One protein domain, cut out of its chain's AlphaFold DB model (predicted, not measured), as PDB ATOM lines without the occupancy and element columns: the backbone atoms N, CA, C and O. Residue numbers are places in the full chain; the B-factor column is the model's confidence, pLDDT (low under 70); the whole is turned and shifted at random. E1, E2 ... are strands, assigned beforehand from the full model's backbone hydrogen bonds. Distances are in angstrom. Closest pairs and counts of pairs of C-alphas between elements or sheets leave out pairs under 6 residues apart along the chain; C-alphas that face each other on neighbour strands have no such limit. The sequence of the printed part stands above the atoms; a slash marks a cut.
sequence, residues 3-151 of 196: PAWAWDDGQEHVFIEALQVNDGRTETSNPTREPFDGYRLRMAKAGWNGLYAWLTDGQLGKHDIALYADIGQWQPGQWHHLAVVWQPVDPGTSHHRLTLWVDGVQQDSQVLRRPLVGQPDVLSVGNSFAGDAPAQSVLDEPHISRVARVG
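What this domain is: This is residues 3 to 151 of the 196 residues of an uncharacterized protein of Anaerolineae bacterium (UniProt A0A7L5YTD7). Little is regular structure beyond a small sandwich: antiparallel sheets E4 E3 E2 E1 E8 and E5 E6 E7 are partly face to face, closest at edges E4 and E7, with E8 beyond the smaller sheet. The printed part has 149 residues, no named helix and strands E1 to E8 in chain order. It is all strand, 53 residues in named elements, and compact, radius of gyration of the C-alphas 15.5 A, spans 42 by 42 by 25 A.

How they stand to each other: E1, residues 13 to 19, and E2, residues 39 to 45, form an antiparallel hairpin, N 43 and O 16 2.9 A apart, within hydrogen-bond range. The closest C-alphas of E4, residues 64 to 69, and E7, residues 105 to 112, are Ala 69 and Gln 107, 5.5 A apart. E7 bends by 51 degrees at residue 108.

Where its parts are: C-alpha 13 is at (111.638, 112.786, 68.571). E8, residues 122 to 125, ends at C-alpha 125, (114.405, 102.292, 68.950). E7 is 20.9 A long.

The domain as a whole: The farthest C-alphas, Asp 9 and Gly 92, are 44.9 A apart. The printed part has no cut. Links E1 to E2 and E4 to E5 are long. Residues 22 to 37, among others, have pLDDT under 70.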
ATOM      1  N   PRO A   3     103.075 109.691  73.329       96.19
ATOM      2  CA  PRO A   3     104.046 110.769  73.448       96.19
ATOM      3  C   PRO A   3     103.894 111.508  74.779       96.19
ATOM      4  O   PRO A   3     102.791 111.617  75.313       96.19
ATOM      5  N   ALA A   4     104.995 112.023  75.325       96.19
ATOM      6  CA  ALA A   4     104.978 112.941  76.470       96.19
ATOM      7  C   ALA A   4     104.898 114.420  76.042       96.19
ATOM      8  O   ALA A   4     104.892 115.310  76.889       96.19
ATOM      9  N   TRP A   5     104.826 114.667  74.737       93.94
ATOM     10  CA  TRP A   5     104.885 115.975  74.097       93.94
ATOM     11  C   TRP A   5     103.627 116.260  73.271       93.94
ATOM     12  O   TRP A   5     102.840 115.363  72.960       93.94
ATOM     13  N   ALA A   6     103.439 117.540  72.952       85.81
ATOM     14  CA  ALA A   6     102.430 118.033  72.020       85.81
ATOM     15  C   ALA A   6     103.068 118.304  70.647       85.81
ATOM     16  O   ALA A   6     104.286 118.225  70.499       85.81
ATOM     17  N   TRP A   7     102.255 118.625  69.639       81.62
ATOM     18  CA  TRP A   7     102.719 118.753  68.252       81.62
ATOM     19  C   TRP A   7     103.886 119.746  68.051       81.62
ATOM     20  O   TRP A   7     104.766 119.467  67.243       81.62
ATOM     21  N   ASP A   8     103.929 120.859  68.792       81.31
ATOM     22  CA  ASP A   8     104.949 121.911  68.661       81.31
ATOM     23  C   ASP A   8     105.691 122.159  69.975       81.31
ATOM     24  O   ASP A   8     105.396 123.083  70.729       81.31
ATOM     25  N   ASP A   9     106.654 121.296  70.273       88.75
ATOM     26  CA  ASP A   9     107.609 121.493  71.365       88.75
ATOM     27  C   ASP A   9     109.014 121.883  70.872       88.75
ATOM     28  O   ASP A   9     109.964 121.939  71.657       88.75
ATOM     29  N   GLY A  10     109.167 122.153  69.570       90.62
ATOM     30  CA  GLY A  10     110.444 122.533  68.967       90.62
ATOM     31  C   GLY A  10     111.497 121.418  68.891       90.62
ATOM     32  O   GLY A  10     112.608 121.680  68.428       90.62
ATOM     33  N   GLN A  11     111.198 120.196  69.348       92.69
ATOM     34  CA  GLN A  11     112.168 119.102  69.456       92.69
ATOM     35  C   GLN A  11     111.915 117.988  68.437       92.69
ATOM     36  O   GLN A  11     110.781 117.712  68.031       92.69
ATOM     37  N   GLU A  12     113.000 117.346  68.002       94.44
ATOM     38  CA  GLU A  12     112.928 116.128  67.200       94.44
ATOM     39  C   GLU A  12     112.824 114.901  68.115       94.44
ATOM     40  O   GLU A  12     113.615 114.731  69.044       94.44
ATOM     41  N   HIS A  13     111.866 114.021  67.820       96.19
ATOM     42  CA  HIS A  13     111.638 112.786  68.571       96.19
ATOM     43  C   HIS A  13     111.696 111.587  67.639       96.19
ATOM     44  O   HIS A  13     110.767 111.356  66.862       96.19
ATOM     45  N   VAL A  14     112.777 110.811  67.719       96.19
ATOM     46  CA  VAL A  14     112.991 109.651  66.848       96.19
ATOM     47  C   VAL A  14     112.449 108.386  67.502       96.19
ATOM     48  O   VAL A  14     112.901 107.983  68.572       96.19
ATOM     49  N   PHE A  15     111.487 107.730  66.845       96.50
ATOM     50  CA  PHE A  15     110.878 106.491  67.343       96.50
ATOM     51  C   PHE A  15     111.662 105.263  66.909       96.50
ATOM     52  O   PHE A  15     111.921 104.381  67.723       96.50
ATOM     53  N   ILE A  16     112.007 105.202  65.623       94.94
ATOM     54  CA  ILE A  16     112.774 104.116  65.019       94.94
ATOM     55  C   ILE A  16     113.710 104.727  63.983       94.94
ATOM     56  O   ILE A  16     113.291 105.545  63.162       94.94
ATOM     57  N   GLU A  17     114.964 104.297  63.994       93.12
ATOM     58  CA  GLU A  17     115.944 104.638  62.971       93.12
ATOM     59  C   GLU A  17     116.738 103.396  62.576       93.12
ATOM     60  O   GLU A  17     117.316 102.727  63.426       93.12
ATOM     61  N   ALA A  18     116.760 103.085  61.285       90.88
ATOM     62  CA  ALA A  18     117.549 102.014  60.704       90.88
ATOM     63  C   ALA A  18     118.609 102.617  59.782       90.88
ATOM     64  O   ALA A  18     118.286 103.436  58.919       90.88
ATOM     65  N   LEU A  19     119.861 102.213  59.962       86.62
ATOM     66  CA  LEU A  19     121.007 102.721  59.218       86.62
ATOM     67  C   LEU A  19     121.804 101.550  58.654       86.62
ATOM     68  O   LEU A  19     122.166 100.634  59.389       86.62
ATOM     69  N   GLN A  20     122.095 101.604  57.361       83.19
ATOM     70  CA  GLN A  20     123.162 100.825  56.755       83.19
ATOM     71  C   GLN A  20     124.429 101.683  56.717       83.19
ATOM     72  O   GLN A  20     124.423 102.791  56.176       83.19
ATOM     73  N   VAL A  21     125.502 101.166  57.295       71.81
ATOM     74  CA  VAL A  21     126.834 101.753  57.347       71.81
ATOM     75  C   VAL A  21     127.722 100.907  56.435       71.81
ATOM     76  O   VAL A  21     128.192  99.851  56.847       71.81
ATOM     77  N   ASN A  22     127.986 101.334  55.193       61.28
ATOM     78  CA  ASN A  22     129.050 100.670  54.435       61.28
ATOM     79  C   ASN A  22     130.402 101.170  54.954       61.28
ATOM     80  O   ASN A  22     130.792 102.321  54.744       61.28
ATOM     81  N   ASP A  23     131.095 100.291  55.673       51.41
ATOM     82  CA  ASP A  23     132.380 100.562  56.305       51.41
ATOM     83  C   ASP A  23     133.502 100.663  55.260       51.41
ATOM     84  O   ASP A  23     134.099  99.681  54.820       51.41
ATOM     85  N   GLY A  24     133.765 101.889  54.820       49.88
ATOM     86  CA  GLY A  24     135.048 102.282  54.239       49.88
ATOM     87  C   GLY A  24     135.710 103.435  54.995       49.88
ATOM     88  O   GLY A  24     136.764 103.917  54.576       49.88
ATOM     89  N   ARG A  25     135.088 103.927  56.072       45.81
ATOM     90  CA  ARG A  25     135.575 105.051  56.876       45.81
ATOM     91  C   ARG A  25     135.228 104.793  58.334       45.81
ATOM     92  O   ARG A  25     134.071 104.864  58.731       45.81
ATOM     93  N   THR A  26     136.276 104.525  59.103       40.09
ATOM     94  CA  THR A  26     136.256 104.389  60.555       40.09
ATOM     95  C   THR A  26     135.554 105.568  61.209       40.09
ATOM     96  O   THR A  26     135.874 106.724  60.921       40.09
ATOM     97  N   GLU A  27     134.646 105.225  62.118       52.47
ATOM     98  CA  GLU A  27     134.020 106.062  63.135       52.47
ATOM     99  C   GLU A  27     134.841 107.308  63.474       52.47
ATOM    100  O   GLU A  27     135.857 107.220  64.150       52.47
ATOM    101  N   THR A  28     134.408 108.483  63.027       42.50
ATOM    102  CA  THR A  28     134.598 109.740  63.759       42.50
ATOM    103  C   THR A  28     133.720 110.818  63.133       42.50
ATOM    104  O   THR A  28     133.707 111.016  61.926       42.50
ATOM    105  N   SER A  29     133.022 111.546  64.003       39.59
ATOM    106  CA  SER A  29     132.167 112.709  63.741       39.59
ATOM    107  C   SER A  29     130.764 112.433  63.173       39.59
ATOM    108  O   SER A  29     130.547 112.129  62.012       39.59
ATOM    109  N   ASN A  30     129.795 112.579  64.076       44.94
ATOM    110  CA  ASN A  30     128.417 113.004  63.845       44.94
ATOM    111  C   ASN A  30     127.743 112.555  62.513       44.94
ATOM    112  O   ASN A  30     127.802 113.276  61.511       44.94
ATOM    113  N   PRO A  31     126.975 111.448  62.517       48.06
ATOM    114  CA  PRO A  31     126.289 110.911  61.334       48.06
ATOM    115  C   PRO A  31     125.150 111.808  60.809       48.06
ATOM    116  O   PRO A  31     124.484 111.457  59.835       48.06
ATOM    117  N   THR A  32     124.881 112.957  61.440       48.66
ATOM    118  CA  THR A  32     123.967 113.983  60.906       48.66
ATOM    119  C   THR A  32     124.648 114.950  59.928       48.66
ATOM    120  O   THR A  32     123.948 115.704  59.254       48.66
ATOM    121  N   ARG A  33     125.990 114.942  59.825       47.72
ATOM    122  CA  ARG A  33     126.765 115.900  59.010       47.72
ATOM    123  C   ARG A  33     127.740 115.290  58.002       47.72
ATOM    124  O   ARG A  33     128.039 115.969  57.022       47.72
ATOM    125  N   GLU A  34     128.198 114.056  58.193       49.53
ATOM    126  CA  GLU A  34     129.129 113.401  57.262       49.53
ATOM    127  C   GLU A  34     128.398 112.536  56.217       49.53
ATOM    128  O   GLU A  34     127.352 111.951  56.522       49.53
ATOM    129  N   PRO A  35     128.914 112.431  54.975       52.00
ATOM    130  CA  PRO A  35     128.355 111.533  53.974       52.00
ATOM    131  C   PRO A  35     128.509 110.082  54.446       52.00
ATOM    132  O   PRO A  35     129.624 109.594  54.620       52.00
ATOM    133  N   PHE A  36     127.382 109.401  54.662       59.28
ATOM    134  CA  PHE A  36     127.347 107.955  54.857       59.28
ATOM    135  C   PHE A  36     127.095 107.295  53.504       59.28
ATOM    136  O   PHE A  36     126.150 107.653  52.813       59.28
ATOM    137  N   ASP A  37     127.908 106.319  53.118       63.28
ATOM    138  CA  ASP A  37     127.646 105.534  51.913       63.28
ATOM    139  C   ASP A  37     126.678 104.403  52.291       63.28
ATOM    140  O   ASP A  37     127.099 103.327  52.693       63.28
ATOM    141  N   GLY A  38     125.365 104.634  52.243       76.81
ATOM    142  CA  GLY A  38     124.366 103.634  52.643       76.81
ATOM    143  C   GLY A  38     122.946 104.184  52.684       76.81
ATOM    144  O   GLY A  38     122.682 105.264  52.164       76.81
ATOM    145  N   TYR A  39     122.028 103.458  53.319       81.44
ATOM    146  CA  TYR A  39     120.632 103.873  53.450       81.44
ATOM    147  C   TYR A  39     120.253 104.181  54.889       81.44
ATOM    148  O   TYR A  39     120.695 103.515  55.824       81.44
ATOM    149  N   ARG A  40     119.367 105.162  55.057       85.56
ATOM    150  CA  ARG A  40     118.754 105.491  56.342       85.56
ATOM    151  C   ARG A  40     117.247 105.508  56.203       85.56
ATOM    152  O   ARG A  40     116.736 106.228  55.356       85.56
ATOM    153  N   LEU A  41     116.553 104.772  57.064       90.88
ATOM    154  CA  LEU A  41     115.118 104.911  57.287       90.88
ATOM    155  C   LEU A  41     114.899 105.461  58.693       90.88
ATOM    156  O   LEU A  41     115.333 104.852  59.665       90.88
ATOM    157  N   ARG A  42     114.187 106.577  58.815       92.94
ATOM    158  CA  ARG A  42     113.845 107.187  60.099       92.94
ATOM    159  C   ARG A  42     112.349 107.438  60.183       92.94
ATOM    160  O   ARG A  42     111.767 107.982  59.251       92.94
ATOM    161  N   MET A  43     111.748 107.086  61.315       95.81
ATOM    162  CA  MET A  43     110.408 107.518  61.694       95.81
ATOM    163  C   MET A  43     110.498 108.399  62.934       95.81
ATOM    164  O   MET A  43     110.986 107.958  63.978       95.81
ATOM    165  N   ALA A  44     110.026 109.634  62.822       95.81
ATOM    166  CA  ALA A  44     110.172 110.626  63.876       95.81
ATOM    167  C   ALA A  44     109.061 111.677  63.835       95.81
ATOM    168  O   ALA A  44     108.349 111.816  62.842       95.81
ATOM    169  N   LYS A  45     108.936 112.438  64.920       95.38
ATOM    170  CA  LYS A  45     108.292 113.754  64.914       95.38
ATOM    171  C   LYS A  45     109.369 114.815  64.702       95.38
ATOM    172  O   LYS A  45     110.387 114.793  65.393       95.38
ATOM    173  N   ALA A  46     109.170 115.711  63.739       91.50
ATOM    174  CA  ALA A  46     110.119 116.785  63.457       91.50
ATOM    175  C   ALA A  46     110.037 117.900  64.510       91.50
ATOM    176  O   ALA A  46     108.965 118.192  65.023       91.50
ATOM    177  N   GLY A  47     111.138 118.611  64.761       85.31
ATOM    178  CA  GLY A  47     111.126 119.802  65.629       85.31
ATOM    179  C   GLY A  47     110.344 120.999  65.083       85.31
ATOM    180  O   GLY A  47     110.118 121.952  65.808       85.31
ATOM    181  N   TRP A  48     109.934 120.964  63.817       77.56
ATOM    182  CA  TRP A  48     109.328 122.093  63.100       77.56
ATOM    183  C   TRP A  48     108.038 121.712  62.356       77.56
ATOM    184  O   TRP A  48     107.501 122.523  61.604       77.56
ATOM    185  N   ASN A  49     107.573 120.464  62.490       77.31
ATOM    186  CA  ASN A  49     106.422 119.932  61.758       77.31
ATOM    187  C   ASN A  49     105.840 118.703  62.479       77.31
ATOM    188  O   ASN A  49     106.266 118.357  63.579       77.31
ATOM    189  N   GLY A  50     104.883 118.028  61.845       90.06
ATOM    190  CA  GLY A  50     104.307 116.782  62.328       90.06
ATOM    191  C   GLY A  50     105.234 115.562  62.234       90.06
ATOM    192  O   GLY A  50     106.460 115.637  62.375       90.06
ATOM    193  N   LEU A  51     104.627 114.397  62.015       95.19
ATOM    194  CA  LEU A  51     105.365 113.149  61.856       95.19
ATOM    195  C   LEU A  51     105.965 113.054  60.466       95.19
ATOM    196  O   LEU A  51     105.378 113.516  59.485       95.19
ATOM    197  N   TYR A  52     107.085 112.349  60.379       95.50
ATOM    198  CA  TYR A  52     107.644 111.954  59.111       95.50
ATOM    199  C   TYR A  52     108.212 110.535  59.133       95.50
ATOM    200  O   TYR A  52     108.668 110.022  60.161       95.50
ATOM    201  N   ALA A  53     108.201 109.916  57.957       95.44
ATOM    202  CA  ALA A  53     108.998 108.745  57.638       95.44
ATOM    203  C   ALA A  53     109.936 109.116  56.490       95.44
ATOM    204  O   ALA A  53     109.475 109.379  55.381       95.44
ATOM    205  N   TRP A  54     111.235 109.174  56.762       91.44
ATOM    206  CA  TRP A  54     112.239 109.621  55.805       91.44
ATOM    207  C   TRP A  54     113.174 108.485  55.448       91.44
ATOM    208  O   TRP A  54     113.772 107.853  56.319       91.44
ATOM    209  N   LEU A  55     113.271 108.236  54.151       89.12
ATOM    210  CA  LEU A  55     114.202 107.316  53.547       89.12
ATOM    211  C   LEU A  55     115.237 108.083  52.715       89.12
ATOM    212  O   LEU A  55     114.857 108.821  51.805       89.12
ATOM    213  N   THR A  56     116.518 107.881  53.014       82.88
ATOM    214  CA  THR A  56     117.656 108.566  52.379       82.88
ATOM    215  C   THR A  56     118.637 107.559  51.796       82.88
ATOM    216  O   THR A  56     119.030 106.615  52.486       82.88
ATOM    217  N   ASP A  57     119.063 107.802  50.553       78.94
ATOM    218  CA  ASP A  57     120.271 107.235  49.938       78.94
ATOM    219  C   ASP A  57     121.454 108.189  50.146       78.94
ATOM    220  O   ASP A  57     121.448 109.321  49.654       78.94
ATOM    221  N   GLY A  58     122.454 107.740  50.897       69.69
ATOM    222  CA  GLY A  58     123.620 108.528  51.264       69.69
ATOM    223  C   GLY A  58     124.721 108.595  50.196       69.69
ATOM    224  O   GLY A  58     125.642 109.404  50.335       69.69
ATOM    225  N   GLN A  59     124.617 107.838  49.093       68.12
ATOM    226  CA  GLN A  59     125.553 107.966  47.971       68.12
ATOM    227  C   GLN A  59     125.445 109.348  47.289       68.12
ATOM    228  O   GLN A  59     124.421 110.034  47.348       68.12
ATOM    229  N   LEU A  60     126.500 109.755  46.568       52.16
ATOM    230  CA  LEU A  60     126.664 111.065  45.898       52.16
ATOM    231  C   LEU A  60     125.660 111.374  44.746       52.16
ATOM    232  O   LEU A  60     125.913 112.239  43.912       52.16
ATOM    233  N   GLY A  61     124.497 110.713  44.723       52.28
ATOM    234  CA  GLY A  61     123.343 110.945  43.844       52.28
ATOM    235  C   GLY A  61     121.992 110.983  44.583       52.28
ATOM    236  O   GLY A  61     120.981 110.645  43.976       52.28
ATOM    237  N   LYS A  62     122.011 111.351  45.875       62.41
ATOM    238  CA  LYS A  62     120.908 111.546  46.843       62.41
ATOM    239  C   LYS A  62     119.485 111.339  46.307       62.41
ATOM    240  O   LYS A  62     118.930 112.178  45.593       62.41
ATOM    241  N   HIS A  63     118.864 110.254  46.752       69.62
ATOM    242  CA  HIS A  63     117.426 110.046  46.652       69.62
ATOM    243  C   HIS A  63     116.837 110.111  48.060       69.62
ATOM    244  O   HIS A  63     117.014 109.191  48.854       69.62
ATOM    245  N   ASP A  64     116.157 111.219  48.349       81.06
ATOM    246  CA  ASP A  64     115.492 111.481  49.621       81.06
ATOM    247  C   ASP A  64     113.985 111.456  49.413       81.06
ATOM    248  O   ASP A  64     113.452 112.206  48.593       81.06
ATOM    249  N   ILE A  65     113.292 110.607  50.165       87.06
ATOM    250  CA  ILE A  65     111.832 110.584  50.196       87.06
ATOM    251  C   ILE A  65     111.375 110.671  51.633       87.06
ATOM    252  O   ILE A  65     111.608 109.767  52.433       87.06
ATOM    253  N   ALA A  66     110.697 111.768  51.930       90.56
ATOM    254  CA  ALA A  66     110.010 111.973  53.184       90.56
ATOM    255  C   ALA A  66     108.504 111.883  52.940       90.56
ATOM    256  O   ALA A  66     107.969 112.534  52.041       90.56
ATOM    257  N   LEU A  67     107.852 111.051  53.743       95.62
ATOM    258  CA  LEU A  67     106.405 110.996  53.889       95.62
ATOM    259  C   LEU A  67     106.027 111.754  55.150       95.62
ATOM    260  O   LEU A  67     106.729 111.616  56.151       95.62
ATOM    261  N   TYR A  68     104.924 112.490  55.123       95.75
ATOM    262  CA  TYR A  68     104.511 113.327  56.250       95.75
ATOM    263  C   TYR A  68     103.115 112.973  56.753       95.75
ATOM    264  O   TYR A  68     102.277 112.467  56.007       95.75
ATOM    265  N   ALA A  69     102.860 113.261  58.026       95.31
ATOM    266  CA  ALA A  69     101.521 113.248  58.594       95.31
ATOM    267  C   ALA A  69     101.317 114.439  59.529       95.31
ATOM    268  O   ALA A  69     102.173 114.738  60.367       95.31
ATOM    269  N   ASP A  70     100.159 115.083  59.399       93.94
ATOM    270  CA  ASP A  70      99.739 116.135  60.316       93.94
ATOM    271  C   ASP A  70      99.292 115.522  61.649       93.94
ATOM    272  O   ASP A  70      98.475 114.601  61.705       93.94
ATOM    273  N   ILE A  71      99.850 116.054  62.731       92.94
ATOM    274  CA  ILE A  71      99.554 115.668  64.109       92.94
ATOM    275  C   ILE A  71      99.222 116.879  64.981       92.94
ATOM    276  O   ILE A  71      99.290 116.783  66.201       92.94
ATOM    277  N   GLY A  72      98.834 118.017  64.393       92.25
ATOM    278  CA  GLY A  72      98.532 119.255  65.126       92.25
ATOM    279  C   GLY A  72      97.473 119.102  66.228       92.25
ATOM    280  O   GLY A  72      97.422 119.885  67.172       92.25
ATOM    281  N   GLN A  73      96.644 118.062  66.135       91.31
ATOM    282  CA  GLN A  73      95.608 117.726  67.115       91.31
ATOM    283  C   GLN A  73      96.066 116.798  68.252       91.31
ATOM    284  O   GLN A  73      95.310 116.585  69.201       91.31
ATOM    285  N   TRP A  74      97.264 116.219  68.172       93.06
ATOM    286  CA  TRP A  74      97.748 115.266  69.167       93.06
ATOM    287  C   TRP A  74      97.972 115.921  70.527       93.06
ATOM    288  O   TRP A  74      98.475 117.042  70.628       93.06
ATOM    289  N   GLN A  75      97.629 115.182  71.579       92.38
ATOM    290  CA  GLN A  75      97.849 115.592  72.961       92.38
ATOM    291  C   GLN A  75      98.827 114.637  73.659       92.38
ATOM    292  O   GLN A  75      98.785 113.426  73.405       92.38
ATOM    293  N   PRO A  76      99.651 115.141  74.596       95.62
ATOM    294  CA  PRO A  76     100.477 114.293  75.443       95.62
ATOM    295  C   PRO A  76      99.643 113.210  76.140       95.62
ATOM    296  O   PRO A  76      98.533 113.454  76.614       95.62
ATOM    297  N   GLY A  77     100.190 112.002  76.241       95.88
ATOM    298  CA  GLY A  77      99.559 110.892  76.949       95.88
ATOM    299  C   GLY A  77      98.489 110.132  76.158       95.88
ATOM    300  O   GLY A  77      97.978 109.136  76.672       95.88
ATOM    301  N   GLN A  78      98.173 110.524  74.919       95.12
ATOM    302  CA  GLN A  78      97.255 109.773  74.058       95.12
ATOM    303  C   GLN A  78      97.974 108.649  73.305       95.12
ATOM    304  O   GLN A  78      99.100 108.805  72.841       95.12
ATOM    305  N   TRP A  79      97.339 107.479  73.213       95.25
ATOM    306  CA  TRP A  79      97.889 106.360  72.453       95.25
ATOM    307  C   TRP A  79      97.606 106.530  70.964       95.25
ATOM    308  O   TRP A  79      96.452 106.678  70.571       95.25
ATOM    309  N   HIS A  80      98.660 106.409  70.162       93.00
ATOM    310  CA  HIS A  80      98.604 106.405  68.706       93.00
ATOM    311  C   HIS A  80      99.274 105.161  68.130       93.00
ATOM    312  O   HIS A  80     100.290 104.679  68.647       93.00
ATOM    313  N   HIS A  81      98.734 104.647  67.032       91.31
ATOM    314  CA  HIS A  81      99.313 103.548  66.275       91.31
ATOM    315  C   HIS A  81     100.013 104.081  65.026       91.31
ATOM    316  O   HIS A  81      99.423 104.790  64.216       91.31
ATOM    317  N   LEU A  82     101.275 103.705  64.854       92.94
ATOM    318  CA  LEU A  82     102.138 104.200  63.791       92.94
ATOM    319  C   LEU A  82     102.661 103.034  62.962       92.94
ATOM    320  O   LEU A  82     103.089 102.029  63.526       92.94
ATOM    321  N   ALA A  83     102.656 103.172  61.636       92.19
ATOM    322  CA  ALA A  83     103.280 102.188  60.762       92.19
ATOM    323  C   ALA A  83     103.911 102.826  59.525       92.19
ATOM    324  O   ALA A  83     103.353 103.733  58.908       92.19
ATOM    325  N   VAL A  84     105.060 102.282  59.131       92.88
ATOM    326  CA  VAL A  84     105.703 102.544  57.844       92.88
ATOM    327  C   VAL A  84     105.776 101.224  57.092       92.88
ATOM    328  O   VAL A  84     106.248 100.223  57.627       92.88
ATOM    329  N   VAL A  85     105.279 101.213  55.860       91.94
ATOM    330  CA  VAL A  85     105.176 100.004  55.038       91.94
ATOM    331  C   VAL A  85     105.998 100.173  53.773       91.94
ATOM    332  O   VAL A  85     105.842 101.162  53.062       91.94
ATOM    333  N   TRP A  86     106.828  99.175  53.482       88.44
ATOM    334  CA  TRP A  86     107.606  99.050  52.254       88.44
ATOM    335  C   TRP A  86     107.156  97.801  51.500       88.44
ATOM    336  O   TRP A  86     107.300  96.690  52.010       88.44
ATOM    337  N   GLN A  87     106.578  97.967  50.308       88.56
ATOM    338  CA  GLN A  87     106.015  96.841  49.553       88.56
ATOM    339  C   GLN A  87     106.246  96.956  48.041       88.56
ATOM    340  O   GLN A  87     106.235  98.076  47.528       88.56
ATOM    341  N   PRO A  88     106.415  95.837  47.312       88.31
ATOM    342  CA  PRO A  88     106.476  95.848  45.851       88.31
ATOM    343  C   PRO A  88     105.217  96.472  45.236       88.31
ATOM    344  O   PRO A  88     104.122  96.305  45.776       88.31
ATOM    345  N   VAL A  89     105.363  97.180  44.112       89.31
ATOM    346  CA  VAL A  89     104.218  97.788  43.402       89.31
ATOM    347  C   VAL A  89     103.732  96.913  42.256       89.31
ATOM    348  O   VAL A  89     102.538  96.652  42.169       89.31
ATOM    349  N   ASP A  90     104.652  96.417  41.427       85.19
ATOM    350  CA  ASP A  90     104.325  95.636  40.234       85.19
ATOM    351  C   ASP A  90     105.215  94.386  40.133       85.19
ATOM    352  O   ASP A  90     106.437  94.494  40.326       85.19
ATOM    353  N   PRO A  91     104.657  93.209  39.782       83.19
ATOM    354  CA  PRO A  91     105.445  92.020  39.479       83.19
ATOM    355  C   PRO A  91     106.483  92.292  38.383       83.19
ATOM    356  O   PRO A  91     106.186  92.922  37.371       83.19
ATOM    357  N   GLY A  92     107.707  91.796  38.570       80.88
ATOM    358  CA  GLY A  92     108.791  91.958  37.593       80.88
ATOM    359  C   GLY A  92     109.474  93.329  37.604       80.88
ATOM    360  O   GLY A  92     110.408  93.536  36.833       80.88
ATOM    361  N   THR A  93     109.066  94.247  38.487       83.31
ATOM    362  CA  THR A  93     109.784  95.506  38.723       83.31
ATOM    363  C   THR A  93     110.544  95.465  40.041       83.31
ATOM    364  O   THR A  93     110.217  94.719  40.962       83.31
ATOM    365  N   SER A  94     111.553  96.322  40.145       81.31
ATOM    366  CA  SER A  94     112.232  96.618  41.402       81.31
ATOM    367  C   SER A  94     111.499  97.717  42.194       81.31
ATOM    368  O   SER A  94     111.954  98.122  43.261       81.31
ATOM    369  N   HIS A  95     110.361  98.215  41.701       88.00
ATOM    370  CA  HIS A  95     109.661  99.341  42.304       88.00
ATOM    371  C   HIS A  95     108.987  98.946  43.610       88.00
ATOM    372  O   HIS A  95     108.320  97.915  43.708       88.00
ATOM    373  N   HIS A  96     109.101  99.827  44.591       88.31
ATOM    374  CA  HIS A  96     108.481  99.643  45.890       88.31
ATOM    375  C   HIS A  96     107.791 100.924  46.330       88.31
ATOM    376  O   HIS A  96     108.213 102.028  45.999       88.31
ATOM    377  N   ARG A  97     106.706 100.775  47.078       90.62
ATOM    378  CA  ARG A  97     105.946 101.871  47.654       90.62
ATOM    379  C   ARG A  97     106.253 101.962  49.138       90.62
ATOM    380  O   ARG A  97     106.029 100.994  49.865       90.62
ATOM    381  N   LEU A  98     106.721 103.133  49.561       92.25
ATOM    382  CA  LEU A  98     106.778 103.522  50.962       92.25
ATOM    383  C   LEU A  98     105.438 104.166  51.322       92.25
ATOM    384  O   LEU A  98     104.930 104.992  50.564       92.25
ATOM    385  N   THR A  99     104.840 103.777  52.443       94.12
ATOM    386  CA  THR A  99     103.559 104.329  52.907       94.12
ATOM    387  C   THR A  99     103.597 104.579  54.405       94.12
ATOM    388  O   THR A  99     104.012 103.695  55.154       94.12
ATOM    389  N   LEU A 100     103.134 105.753  54.830       94.44
ATOM    390  CA  LEU A 100     102.990 106.144  56.227       94.44
ATOM    391  C   LEU A 100     101.525 106.022  56.656       94.44
ATOM    392  O   LEU A 100     100.628 106.559  56.003       94.44
ATOM    393  N   TRP A 101     101.299 105.339  57.773       93.38
ATOM    394  CA  TRP A 101      99.995 105.174  58.402       93.38
ATOM    395  C   TRP A 101     100.018 105.724  59.824       93.38
ATOM    396  O   TRP A 101     100.938 105.440  60.595       93.38
ATOM    397  N   VAL A 102      98.963 106.453  60.175       93.12
ATOM    398  CA  VAL A 102      98.702 106.965  61.524       93.12
ATOM    399  C   VAL A 102      97.290 106.556  61.912       93.12
ATOM    400  O   VAL A 102      96.350 106.792  61.158       93.12
ATOM    401  N   ASP A 103      97.151 105.882  63.050       91.19
ATOM    402  CA  ASP A 103      95.882 105.398  63.605       91.19
ATOM    403  C   ASP A 103      95.048 104.573  62.606       91.19
ATOM    404  O   ASP A 103      93.821 104.596  62.585       91.19
ATOM    405  N   GLY A 104      95.743 103.810  61.753       84.75
ATOM    406  CA  GLY A 104      95.135 102.970  60.716       84.75
ATOM    407  C   GLY A 104      94.709 103.722  59.451       84.75
ATOM    408  O   GLY A 104      94.191 103.096  58.529       84.75
ATOM    409  N   VAL A 105      94.959 105.030  59.371       88.19
ATOM    410  CA  VAL A 105      94.680 105.874  58.203       88.19
ATOM    411  C   VAL A 105      95.972 106.143  57.437       88.19
ATOM    412  O   VAL A 105      96.977 106.544  58.026       88.19
ATOM    413  N   GLN A 106      95.950 105.930  56.119       93.06
ATOM    414  CA  GLN A 106      97.073 106.275  55.249       93.06
ATOM    415  C   GLN A 106      97.216 107.794  55.189       93.06
ATOM    416  O   GLN A 106      96.273 108.479  54.803       93.06
ATOM    417  N   GLN A 107      98.399 108.298  55.526       95.19
ATOM    418  CA  GLN A 107      98.688 109.732  55.530       95.19
ATOM    419  C   GLN A 107      99.375 110.157  54.235       95.19
ATOM    420  O   GLN A 107      98.933 111.088  53.573       95.19
ATOM    421  N   ASP A 108     100.409 109.417  53.832       96.94
ATOM    422  CA  ASP A 108     101.181 109.711  52.627       96.94
ATOM    423  C   ASP A 108     101.804 108.427  52.052       96.94
ATOM    424  O   ASP A 108     101.975 107.419  52.751       96.94
ATOM    425  N   SER A 109     102.091 108.425  50.751       95.25
ATOM    426  CA  SER A 109     102.598 107.269  50.017       95.25
ATOM    427  C   SER A 109     103.347 107.666  48.749       95.25
ATOM    428  O   SER A 109     102.811 108.371  47.896       95.25
ATOM    429  N   GLN A 110     104.546 107.115  48.552       93.81
ATOM    430  CA  GLN A 110     105.359 107.366  47.360       93.81
ATOM    431  C   GLN A 110     105.976 106.087  46.795       93.81
ATOM    432  O   GLN A 110     106.312 105.158  47.529       93.81
ATOM    433  N   VAL A 111     106.126 106.040  45.467       91.19
ATOM    434  CA  VAL A 111     106.775 104.929  44.754       91.19
ATOM    435  C   VAL A 111     108.231 105.268  44.472       91.19
ATOM    436  O   VAL A 111     108.533 106.234  43.773       91.19
ATOM    437  N   LEU A 112     109.123 104.405  44.942       85.25
ATOM    438  CA  LEU A 112     110.539 104.414  44.629       85.25
ATOM    439  C   LEU A 112     110.807 103.486  43.458       85.25
ATOM    440  O   LEU A 112     110.575 102.279  43.529       85.25
ATOM    441  N   ARG A 113     111.344 104.061  42.379       81.94
ATOM    442  CA  ARG A 113     111.737 103.299  41.186       81.94
ATOM    443  C   ARG A 113     113.113 102.642  41.306       81.94
ATOM    444  O   ARG A 113     113.457 101.773  40.514       81.94
ATOM    445  N   ARG A 114     113.894 103.061  42.298       75.75
ATOM    446  CA  ARG A 114     115.166 102.456  42.687       75.75
ATOM    447  C   ARG A 114     114.994 101.958  44.118       75.75
ATOM    448  O   ARG A 114     114.920 102.798  45.013       75.75
ATOM    449  N   PRO A 115     114.795 100.650  44.344       69.81
ATOM    450  CA  PRO A 115     114.590 100.160  45.694       69.81
ATOM    451  C   PRO A 115     115.884 100.218  46.490       69.81
ATOM    452  O   PRO A 115     116.976 100.143  45.930       69.81
ATOM    453  N   LEU A 116     115.725 100.258  47.807       71.94
ATOM    454  CA  LEU A 116     116.808  99.989  48.737       71.94
ATOM    455  C   LEU A 116     117.347  98.582  48.489       71.94
ATOM    456  O   LEU A 116     116.578  97.618  48.420       71.94
ATOM    457  N   VAL A 117     118.664  98.473  48.380       69.94
ATOM    458  CA  VAL A 117     119.364  97.193  48.300       69.94
ATOM    459  C   VAL A 117     120.283  97.106  49.506       69.94
ATOM    460  O   VAL A 117     121.142  97.961  49.682       69.94
ATOM    461  N   GLY A 118     120.099  96.076  50.327       73.44
ATOM    462  CA  GLY A 118     120.890  95.872  51.540       73.44
ATOM    463  C   GLY A 118     120.030  95.573  52.760       73.44
ATOM    464  O   GLY A 118     118.809  95.433  52.671       73.44
ATOM    465  N   GLN A 119     120.695  95.440  53.902       78.69
ATOM    466  CA  GLN A 119     120.078  95.315  55.220       78.69
ATOM    467  C   GLN A 119     120.649  96.424  56.108       78.69
ATOM    468  O   GLN A 119     121.798  96.811  55.895       78.69
ATOM    469  N   PRO A 120     119.874  96.965  57.063       83.88
ATOM    470  CA  PRO A 120     120.431  97.897  58.032       83.88
ATOM    471  C   PRO A 120     121.426  97.169  58.945       83.88
ATOM    472  O   PRO A 120     121.138  96.071  59.419       83.88
ATOM    473  N   ASP A 121     122.559  97.807  59.219       85.56
ATOM    474  CA  ASP A 121     123.553  97.339  60.191       85.56
ATOM    475  C   ASP A 121     123.127  97.692  61.616       85.56
ATOM    476  O   ASP A 121     123.370  96.943  62.561       85.56
ATOM    477  N   VAL A 122     122.449  98.833  61.766       86.81
ATOM    478  CA  VAL A 122     121.970  99.325  63.055       86.81
ATOM    479  C   VAL A 122     120.481  99.620  62.989       86.81
ATOM    480  O   VAL A 122     119.991 100.243  62.048       86.81
ATOM    481  N   LEU A 123     119.774  99.206  64.038       91.31
ATOM    482  CA  LEU A 123     118.395  99.581  64.314       91.31
ATOM    483  C   LEU A 123     118.325 100.190  65.718       91.31
ATOM    484  O   LEU A 123     118.531  99.497  66.712       91.31
ATOM    485  N   SER A 124     118.011 101.478  65.789       93.50
ATOM    486  CA  SER A 124     117.723 102.199  67.026       93.50
ATOM    487  C   SER A 124     116.216 102.293  67.250       93.50
ATOM    488  O   SER A 124     115.446 102.515  66.312       93.50
ATOM    489  N   VAL A 125     115.796 102.148  68.508       94.94
ATOM    490  CA  VAL A 125     114.405 102.292  68.950       94.94
ATOM    491  C   VAL A 125     114.367 103.252  70.136       94.94
ATOM    492  O   VAL A 125     115.072 103.057  71.124       94.94
ATOM    493  N   GLY A 126     113.530 104.284  70.047       95.94
ATOM    494  CA  GLY A 126     113.323 105.279  71.103       95.94
ATOM    495  C   GLY A 126     114.342 106.424  71.145       95.94
ATOM    496  O   GLY A 126     114.240 107.279  72.027       95.94
ATOM    497  N   ASN A 127     115.308 106.458  70.226       94.06
ATOM    498  CA  ASN A 127     116.255 107.559  70.051       94.06
ATOM    499  C   ASN A 127     116.841 107.532  68.629       94.06
ATOM    500  O   ASN A 127     116.754 106.510  67.936       94.06
ATOM    501  N   SER A 128     117.479 108.620  68.204       91.25
ATOM    502  CA  SER A 128     118.356 108.599  67.035       91.25
ATOM    503  C   SER A 128     119.557 107.684  67.284       91.25
ATOM    504  O   SER A 128     119.968 107.453  68.423       91.25
ATOM    505  N   PHE A 129     120.170 107.203  66.207       84.75
ATOM    506  CA  PHE A 129     121.433 106.469  66.255       84.75
ATOM    507  C   PHE A 129     122.557 107.275  66.937       84.75
ATOM    508  O   PHE A 129     123.419 106.698  67.592       84.75
ATOM    509  N   ALA A 130     122.534 108.609  66.827       83.81
ATOM    510  CA  ALA A 130     123.497 109.494  67.485       83.81
ATOM    511  C   ALA A 130     123.191 109.742  68.977       83.81
ATOM    512  O   ALA A 130     124.012 110.329  69.680       83.81
ATOM    513  N   GLY A 131     122.029 109.301  69.468       88.00
ATOM    514  CA  GLY A 131     121.615 109.455  70.860       88.00
ATOM    515  C   GLY A 131     121.089 110.846  71.232       88.00
ATOM    516  O   GLY A 131     120.849 111.097  72.413       88.00
ATOM    517  N   ASP A 132     120.901 111.738  70.260       92.94
ATOM    518  CA  ASP A 132     120.605 113.164  70.444       92.94
ATOM    519  C   ASP A 132     119.131 113.559  70.235       92.94
ATOM    520  O   ASP A 132     118.784 114.717  70.457       92.94
ATOM    521  N   ALA A 133     118.254 112.619  69.868       94.62
ATOM    522  CA  ALA A 133     116.836 112.884  69.598       94.62
ATOM    523  C   ALA A 133     115.918 111.827  70.248       94.62
ATOM    524  O   ALA A 133     115.289 111.018  69.548       94.62
ATOM    525  N   PRO A 134     115.846 111.782  71.595       96.44
ATOM    526  CA  PRO A 134     115.040 110.795  72.302       96.44
ATOM    527  C   PRO A 134     113.561 110.936  71.934       96.44
ATOM    528  O   PRO A 134     113.027 112.041  71.882       96.44
ATOM    529  N   ALA A 135     112.869 109.810  71.759       96.50
ATOM    530  CA  ALA A 135     111.450 109.783  71.398       96.50
ATOM    531  C   ALA A 135     110.542 110.512  72.399       96.50
ATOM    532  O   ALA A 135     109.440 110.914  72.036       96.50
ATOM    533  N   GLN A 136     110.962 110.578  73.671       96.75
ATOM    534  CA  GLN A 136     110.170 111.100  74.792       96.75
ATOM    535  C   GLN A 136     108.722 110.582  74.761       96.75
ATOM    536  O   GLN A 136     107.745 111.321  74.845       96.75
ATOM    537  N   SER A 137     108.588 109.270  74.588       95.50
ATOM    538  CA  SER A 137     107.319 108.579  74.407       95.50
ATOM    539  C   SER A 137     107.413 107.190  75.021       95.50
ATOM    540  O   SER A 137     108.478 106.573  75.009       95.50
ATOM    541  N   VAL A 138     106.284 106.652  75.480       97.25
ATOM    542  CA  VAL A 138     106.176 105.211  75.722       97.25
ATOM    543  C   VAL A 138     105.974 104.524  74.375       97.25
ATOM    544  O   VAL A 138     105.045 104.852  73.633       97.25
ATOM    545  N   LEU A 139     106.868 103.604  74.026       94.69
ATOM    546  CA  LEU A 139     106.703 102.718  72.878       94.69
ATOM    547  C   LEU A 139     106.172 101.388  73.397       94.69
ATOM    548  O   LEU A 139     106.673 100.878  74.395       94.69
ATOM    549  N   ASP A 140     105.156 100.861  72.731       92.38
ATOM    550  CA  ASP A 140     104.577  99.565  73.060       92.38
ATOM    551  C   ASP A 140     104.325  98.797  71.765       92.38
ATOM    552  O   ASP A 140     104.103  99.416  70.718       92.38
ATOM    553  N   GLU A 141     104.440  97.474  71.853       87.88
ATOM    554  CA  GLU A 141     104.275  96.509  70.759       87.88
ATOM    555  C   GLU A 141     105.055  96.830  69.457       87.88
ATOM    556  O   GLU A 141     104.486  96.775  68.361       87.88
ATOM    557  N   PRO A 142     106.370  97.149  69.505       88.75
ATOM    558  CA  PRO A 142     107.139  97.339  68.279       88.75
ATOM    559  C   PRO A 142     107.177  96.035  67.474       88.75
ATOM    560  O   PRO A 142     107.594  94.987  67.970       88.75
ATOM    561  N   HIS A 143     106.768  96.099  66.207       87.06
ATOM    562  CA  HIS A 143     106.702  94.929  65.338       87.06
ATOM    563  C   HIS A 143     107.347  95.203  63.979       87.06
ATOM    564  O   HIS A 143     106.978  96.138  63.270       87.06
ATOM    565  N   ILE A 144     108.276  94.333  63.579       88.19
ATOM    566  CA  ILE A 144     108.990  94.400  62.299       88.19
ATOM    567  C   ILE A 144     108.708  93.116  61.528       88.19
ATOM    568  O   ILE A 144     108.735  92.018  62.080       88.19
ATOM    569  N   SER A 145     108.392  93.242  60.240       86.44
ATOM    570  CA  SER A 145     107.964  92.103  59.432       86.44
ATOM    571  C   SER A 145     108.477  92.173  58.007       86.44
ATOM    572  O   SER A 145     108.563  93.246  57.421       86.44
ATOM    573  N   ARG A 146     108.718  90.998  57.418       83.19
ATOM    574  CA  ARG A 146     109.009  90.846  55.985       83.19
ATOM    575  C   ARG A 146     107.754  90.942  55.107       83.19
ATOM    576  O   ARG A 146     107.855  90.945  53.885       83.19
ATOM    577  N   VAL A 147     106.571  90.951  55.718       79.06
ATOM    578  CA  VAL A 147     105.287  91.049  55.023       79.06
ATOM    579  C   VAL A 147     104.644  92.375  55.391       79.06
ATOM    580  O   VAL A 147     104.537  92.704  56.573       79.06
ATOM    581  N   ALA A 148     104.208  93.121  54.377       74.94
ATOM    582  CA  ALA A 148     103.441  94.339  54.568       74.94
ATOM    583  C   ALA A 148     102.163  94.030  55.356       74.94
ATOM    584  O   ALA A 148     101.340  93.212  54.945       74.94
ATOM    585  N   ARG A 149     102.005  94.688  56.503       68.38
ATOM    586  CA  ARG A 149     100.790  94.620  57.315       68.38
ATOM    587  C   ARG A 149     100.028  95.907  57.070       68.38
ATOM    588  O   ARG A 149     100.378  96.954  57.600       68.38
ATOM    589  N   VAL A 150      99.053  95.824  56.174       60.44
ATOM    590  CA  VAL A 150      98.219  96.950  55.757       60.44
ATOM    591  C   VAL A 150      96.872  96.806  56.460       60.44
ATOM    592  O   VAL A 150      96.229  95.768  56.318       60.44
ATOM    593  N   GLY A 151      96.450  97.813  57.226       54.12
ATOM    594  CA  GLY A 151      95.129  97.827  57.862       54.12
ATOM    595  C   GLY A 151      95.121  98.332  59.302       54.12
ATOM    596  O   GLY A 151      96.162  98.572  59.912       54.12
TER     597      GLY A 151